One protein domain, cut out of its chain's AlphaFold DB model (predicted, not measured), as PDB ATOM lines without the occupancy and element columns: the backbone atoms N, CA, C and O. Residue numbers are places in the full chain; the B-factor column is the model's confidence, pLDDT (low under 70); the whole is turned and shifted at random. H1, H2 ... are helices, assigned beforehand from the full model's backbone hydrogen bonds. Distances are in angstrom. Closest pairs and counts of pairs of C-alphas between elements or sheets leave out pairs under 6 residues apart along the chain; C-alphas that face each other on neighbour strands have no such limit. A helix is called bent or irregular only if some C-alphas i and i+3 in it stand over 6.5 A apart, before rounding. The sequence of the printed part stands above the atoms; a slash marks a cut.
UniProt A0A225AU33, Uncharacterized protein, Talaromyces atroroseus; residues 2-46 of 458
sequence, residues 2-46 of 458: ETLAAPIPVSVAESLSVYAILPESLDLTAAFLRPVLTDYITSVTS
ATOM      1  N   GLU A   2     -29.804 -27.946  32.994       65.31
ATOM      2  CA  GLU A   2     -31.036 -28.449  33.631       65.31
ATOM      3  C   GLU A   2     -30.821 -29.764  34.398       65.31
ATOM      4  O   GLU A   2     -31.373 -29.945  35.474       65.31
ATOM      5  N   THR A   3     -29.934 -30.647  33.926       71.44
ATOM      6  CA  THR A   3     -29.540 -31.894  34.615       71.44
ATOM      7  C   THR A   3     -28.975 -31.680  36.030       71.44
ATOM      8  O   THR A   3     -29.066 -32.581  36.857       71.44
ATOM      9  N   LEU A   4     -28.401 -30.504  36.319       67.75
ATOM     10  CA  LEU A   4     -27.900 -30.121  37.647       67.75
ATOM     11  C   LEU A   4     -28.987 -29.462  38.516       67.75
ATOM     12  O   LEU A   4     -28.871 -29.471  39.737       67.75
ATOM     13  N   ALA A   5     -30.041 -28.920  37.898       70.62
ATOM     14  CA  ALA A   5     -31.219 -28.394  38.587       70.62
ATOM     15  C   ALA A   5     -32.268 -29.486  38.875       70.62
ATOM     16  O   ALA A   5     -32.979 -29.400  39.867       70.62
ATOM     17  N   ALA A   6     -32.322 -30.548  38.064       74.00
ATOM     18  CA  ALA A   6     -33.246 -31.675  38.202       74.00
ATOM     19  C   ALA A   6     -33.315 -32.349  39.600       74.00
ATOM     20  O   ALA A   6     -34.413 -32.757  39.977       74.00
ATOM     21  N   PRO A   7     -32.224 -32.489  40.389       79.81
ATOM     22  CA  PRO A   7     -32.309 -33.015  41.757       79.81
ATOM     23  C   PRO A   7     -32.701 -31.967  42.816       79.81
ATOM     24  O   PRO A   7     -32.842 -32.323  43.986       79.81
ATOM     25  N   ILE A   8     -32.848 -30.685  42.456       77.94
ATOM     26  CA  ILE A   8     -33.217 -29.618  43.395       77.94
ATOM     27  C   ILE A   8     -34.744 -29.633  43.592       77.94
ATOM     28  O   ILE A   8     -35.481 -29.514  42.613       77.94
ATOM     29  N   PRO A   9     -35.260 -29.751  44.832       80.88
ATOM     30  CA  PRO A   9     -36.700 -29.720  45.078       80.88
ATOM     31  C   PRO A   9     -37.332 -28.390  44.648       80.88
ATOM     32  O   PRO A   9     -36.787 -27.324  44.925       80.88
ATOM     33  N   VAL A  10     -38.528 -28.445  44.052       76.94
ATOM     34  CA  VAL A  10     -39.272 -27.256  43.577       76.94
ATOM     35  C   VAL A  10     -39.495 -26.228  44.695       76.94
ATOM     36  O   VAL A  10     -39.376 -25.027  44.463       76.94
ATOM     37  N   SER A  11     -39.689 -26.688  45.934       81.88
ATOM     38  CA  SER A  11     -39.816 -25.833  47.121       81.88
ATOM     39  C   SER A  11     -38.585 -24.961  47.407       81.88
ATOM     40  O   SER A  11     -38.714 -23.937  48.076       81.88
ATOM     41  N   VAL A  12     -37.396 -25.312  46.899       80.50
ATOM     42  CA  VAL A  12     -36.199 -24.454  46.969       80.50
ATOM     43  C   VAL A  12     -36.328 -23.277  46.005       80.50
ATOM     44  O   VAL A  12     -36.024 -22.153  46.393       80.50
ATOM     45  N   ALA A  13     -36.826 -23.503  44.784       74.12
ATOM     46  CA  ALA A  13     -37.093 -22.426  43.832       74.12
ATOM     47  C   ALA A  13     -38.178 -21.479  44.372       74.12
ATOM     48  O   ALA A  13     -37.956 -20.272  44.422       74.12
ATOM     49  N   GLU A  14     -39.290 -22.023  44.881       77.81
ATOM     50  CA  GLU A  14     -40.342 -21.225  45.529       77.81
ATOM     51  C   GLU A  14     -39.809 -20.436  46.734       77.81
ATOM     52  O   GLU A  14     -40.086 -19.246  46.851       77.81
ATOM     53  N   SER A  15     -38.980 -21.045  47.593       83.94
ATOM     54  CA  SER A  15     -38.357 -20.340  48.726       83.94
ATOM     55  C   SER A  15     -37.467 -19.179  48.268       83.94
ATOM     56  O   SER A  15     -37.518 -18.095  48.848       83.94
ATOM     57  N   LEU A  16     -36.661 -19.375  47.219       82.25
ATOM     58  CA  LEU A  16     -35.792 -18.330  46.668       82.25
ATOM     59  C   LEU A  16     -36.598 -17.178  46.040       82.25
ATOM     60  O   LEU A  16     -36.193 -16.024  46.183       82.25
ATOM     61  N   SER A  17     -37.747 -17.460  45.421       80.12
ATOM     62  CA  SER A  17     -38.682 -16.431  44.940       80.12
ATOM     63  C   SER A  17     -39.391 -15.704  46.091       80.12
ATOM     64  O   SER A  17     -39.464 -14.479  46.086       80.12
ATOM     65  N   VAL A  18     -39.841 -16.421  47.131       85.50
ATOM     66  CA  VAL A  18     -40.485 -15.841  48.332       85.50
ATOM     67  C   VAL A  18     -39.546 -14.896  49.091       85.50
ATOM     68  O   VAL A  18     -39.994 -13.875  49.610       85.50
ATOM     69  N   TYR A  19     -38.243 -15.185  49.121       83.19
ATOM     70  CA  TYR A  19     -37.225 -14.280  49.674       83.19
ATOM     71  C   TYR A  19     -36.707 -13.227  48.673       83.19
ATOM     72  O   TYR A  19     -35.749 -12.522  48.986       83.19
ATOM     73  N   ALA A  20     -37.320 -13.105  47.487       77.94
ATOM     74  CA  ALA A  20     -36.933 -12.195  46.400       77.94
ATOM     75  C   ALA A  20     -35.462 -12.321  45.937       77.94
ATOM     76  O   ALA A  20     -34.882 -11.379  45.396       77.94
ATOM     77  N   ILE A  21     -34.857 -13.499  46.132       80.00
ATOM     78  CA  ILE A  21     -33.503 -13.843  45.661       80.00
ATOM     79  C   ILE A  21     -33.542 -14.216  44.170       80.00
ATOM     80  O   ILE A  21     -32.591 -13.951  43.436       80.00
ATOM     81  N   LEU A  22     -34.661 -14.790  43.713       77.19
ATOM     82  CA  LEU A  22     -34.997 -14.941  42.299       77.19
ATOM     83  C   LEU A  22     -36.118 -13.961  41.912       77.19
ATOM     84  O   LEU A  22     -37.134 -13.910  42.606       77.19
ATOM     85  N   PRO A  23     -35.989 -13.223  40.793       72.56
ATOM     86  CA  PRO A  23     -37.126 -12.562  40.166       72.56
ATOM     87  C   PRO A  23     -38.132 -13.604  39.668       72.56
ATOM     88  O   PRO A  23     -37.748 -14.583  39.031       72.56
ATOM     89  N   GLU A  24     -39.422 -13.359  39.889       62.09
ATOM     90  CA  GLU A  24     -40.528 -14.300  39.627       62.09
ATOM     91  C   GLU A  24     -40.682 -14.725  38.146       62.09
ATOM     92  O   GLU A  24     -41.392 -15.676  37.830       62.09
ATOM     93  N   SER A  25     -39.983 -14.052  37.228       63.09
ATOM     94  CA  SER A  25     -39.944 -14.337  35.789       63.09
ATOM     95  C   SER A  25     -38.687 -15.080  35.305       63.09
ATOM     96  O   SER A  25     -38.558 -15.312  34.100       63.09
ATOM     97  N   LEU A  26     -37.740 -15.429  36.188       62.78
ATOM     98  CA  LEU A  26     -36.429 -15.983  35.823       62.78
ATOM     99  C   LEU A  26     -36.208 -17.413  36.351       62.78
ATOM    100  O   LEU A  26     -36.376 -17.703  37.531       62.78
ATOM    101  N   ASP A  27     -35.744 -18.302  35.468       72.44
ATOM    102  CA  ASP A  27     -35.368 -19.681  35.801       72.44
ATOM    103  C   ASP A  27     -34.149 -19.745  36.745       72.44
ATOM    104  O   ASP A  27     -33.093 -19.169  36.468       72.44
ATOM    105  N   LEU A  28     -34.285 -20.531  37.822       75.56
ATOM    106  CA  LEU A  28     -33.241 -20.904  38.788       75.56
ATOM    107  C   LEU A  28     -31.907 -21.274  38.112       75.56
ATOM    108  O   LEU A  28     -30.831 -20.879  38.569       75.56
ATOM    109  N   THR A  29     -31.975 -22.028  37.015       74.00
ATOM    110  CA  THR A  29     -30.817 -22.571  36.301       74.00
ATOM    111  C   THR A  29     -30.027 -21.484  35.574       74.00
ATOM    112  O   THR A  29     -28.794 -21.467  35.633       74.00
ATOM    113  N   ALA A  30     -30.714 -20.567  34.893       72.50
ATOM    114  CA  ALA A  30     -30.117 -19.454  34.165       72.50
ATOM    115  C   ALA A  30     -29.716 -18.277  35.069       72.50
ATOM    116  O   ALA A  30     -28.688 -17.654  34.808       72.50
ATOM    117  N   ALA A  31     -30.501 -17.980  36.108       74.31
ATOM    118  CA  ALA A  31     -30.356 -16.769  36.916       74.31
ATOM    119  C   ALA A  31     -29.457 -16.938  38.149       74.31
ATOM    120  O   ALA A  31     -28.689 -16.034  38.468       74.31
ATOM    121  N   PHE A  32     -29.533 -18.085  38.831       78.62
ATOM    122  CA  PHE A  32     -28.832 -18.316  40.099       78.62
ATOM    123  C   PHE A  32     -27.708 -19.348  39.964       78.62
ATOM    124  O   PHE A  32     -26.573 -19.079  40.352       78.62
ATOM    125  N   LEU A  33     -27.980 -20.510  39.359       82.69
ATOM    126  CA  LEU A  33     -26.966 -21.564  39.233       82.69
ATOM    127  C   LEU A  33     -25.875 -21.214  38.216       82.69
ATOM    128  O   LEU A  33     -24.710 -21.519  38.458       82.69
ATOM    129  N   ARG A  34     -26.219 -20.575  37.086       81.25
ATOM    130  CA  ARG A  34     -25.237 -20.257  36.036       81.25
ATOM    131  C   ARG A  34     -24.124 -19.313  36.519       81.25
ATOM    132  O   ARG A  34     -22.979 -19.719  36.351       81.25
ATOM    133  N   PRO A  35     -24.381 -18.140  37.138       81.31
ATOM    134  CA  PRO A  35     -23.297 -17.274  37.608       81.31
ATOM    135  C   PRO A  35     -22.403 -17.969  38.641       81.31
ATOM    136  O   PRO A  35     -21.191 -18.013  38.468       81.31
ATOM    137  N   VAL A  36     -23.001 -18.610  39.654       82.50
ATOM    138  CA  VAL A  36     -22.263 -19.286  40.736       82.50
ATOM    139  C   VAL A  36     -21.385 -20.425  40.206       82.50
ATOM    140  O   VAL A  36     -20.238 -20.565  40.629       82.50
ATOM    141  N   LEU A  37     -21.887 -21.227  39.261       84.25
ATOM    142  CA  LEU A  37     -21.103 -22.301  38.647       84.25
ATOM    143  C   LEU A  37     -20.053 -21.769  37.664       84.25
ATOM    144  O   LEU A  37     -18.979 -22.358  37.584       84.25
ATOM    145  N   THR A  38     -20.305 -20.667  36.952       83.44
ATOM    146  CA  THR A  38     -19.292 -20.023  36.101       83.44
ATOM    147  C   THR A  38     -18.153 -19.436  36.934       83.44
ATOM    148  O   THR A  38     -16.996 -19.693  36.604       83.44
ATOM    149  N   ASP A  39     -18.448 -18.728  38.026       82.44
ATOM    150  CA  ASP A  39     -17.440 -18.194  38.952       82.44
ATOM    151  C   ASP A  39     -16.624 -19.328  39.592       82.44
ATOM    152  O   ASP A  39     -15.392 -19.287  39.588       82.44
ATOM    153  N   TYR A  40     -17.298 -20.383  40.073       79.69
ATOM    154  CA  TYR A  40     -16.639 -21.573  40.615       79.69
ATOM    155  C   TYR A  40     -15.709 -22.223  39.587       79.69
ATOM    156  O   TYR A  40     -14.516 -22.350  39.861       79.69
ATOM    157  N   ILE A  41     -16.217 -22.574  38.396       84.75
ATOM    158  CA  ILE A  41     -15.420 -23.189  37.323       84.75
ATOM    159  C   ILE A  41     -14.226 -22.295  36.987       84.75
ATOM    160  O   ILE A  41     -13.099 -22.774  37.006       84.75
ATOM    161  N   THR A  42     -14.445 -20.992  36.784       78.50
ATOM    162  CA  THR A  42     -13.368 -20.043  36.468       78.50
ATOM    163  C   THR A  42     -12.297 -20.033  37.558       78.50
ATOM    164  O   THR A  42     -11.120 -20.120  37.225       78.50
ATOM    165  N   SER A  43     -12.676 -20.015  38.842       72.56
ATOM    166  CA  SER A  43     -11.713 -20.029  39.954       72.56
ATOM    167  C   SER A  43     -10.910 -21.332  40.085       72.56
ATOM    168  O   SER A  43      -9.749 -21.279  40.480       72.56
ATOM    169  N   VAL A  44     -11.484 -22.492  39.731       70.69
ATOM    170  CA  VAL A  44     -10.782 -23.792  39.811       70.69
ATOM    171  C   VAL A  44     -10.079 -24.194  38.510       70.69
ATOM    172  O   VAL A  44      -9.289 -25.135  38.521       70.69
ATOM    173  N   THR A  45     -10.335 -23.499  37.393       74.25
ATOM    174  CA  THR A  45      -9.656 -23.726  36.100       74.25
ATOM    175  C   THR A  45      -8.726 -22.591  35.667       74.25
ATOM    176  O   THR A  45      -8.008 -22.747  34.681       74.25
ATOM    177  N   SER A  46      -8.719 -21.444  36.353       62.41
ATOM    178  CA  SER A  46      -7.747 -20.379  36.090       62.41
ATOM    179  C   SER A  46      -6.329 -20.861  36.395       62.41
ATOM    180  O   SER A  46      -6.073 -21.395  37.473       62.41
TER     181      SER A  46
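This is residues 2 to 46 of the 458 residues of an uncharacterized protein of Talaromyces atroroseus (UniProt A0A225AU33). What does the model look like? It is one long helix, H3, with residues 38 to 46 sticking out as a free arm, and a small, loosely joined head at its beginning, where the shorter H2 stands across it like the bar of a T and the very short H1 lies to one side. Contacts between the helices are few. What is it made of? The printed part has 45 residues with three named helices, in the order H1, H2, H3, and no named strand; the class is all helix. How spread out is it? It is only just loose, close to compact, with a radius of gyration of the C-alphas of 11.7 A, and elongated, spanning 35 by 20 by 14 A.

What is near the longest helix? H2, residues 10 to 18, is close to H3, residues 28 to 45, but not clearly touching: the closest C-alphas, those of Ala 13 and Leu 28, are 6.5 A apart. Their lines stand about perpendicular, at 82 degrees. Where does the first helix meet the others? H1, residues 2 to 5, only just touches H3, with 3 pairs of C-alphas within 8 A, and H3 meets it with residues 28 to 29 alone; the closest C-alphas are those of Ala 5 and Thr 29, 6.3 A apart. H1 and H2 are apart. What do the backbone N and O atoms show? In H2 every O i to N i+4 pair is within hydrogen-bond range, in H3 10 of 14 are, and H1 is too short for such a pair.

Where does H3 run? It goes from C-alpha 28 at (-33.241, -20.904, 38.788) to C-alpha 45 at (-9.656, -23.726, 36.100), 23.9 A. It has a kink of 36 degrees near residue 35 and is neither bent nor irregular, but only just: C-alphas 30 and 33 are 6.3 A apart. Where are the other helices? H2 spans 12.4 A from C-alpha 10 to C-alpha 18. H1 begins at C-alpha 2, at (-31.036, -28.449, 33.631), and is 5.0 A long.

How large is the whole? The two C-alphas farthest apart, those of Val 18 and Ser 46, are 35.2 A apart. Without residues 38 to 46, which stand free, the body spans 23 by 19 by 15 A. How is it linked? The printed part has no cut; the link from H1 to H2 is tight and that from H2 to H3 is short. Where is confidence low? The mean pLDDT of the printed part is 76.4, and residues 2, 4, 24 to 26 and 46 are under 70.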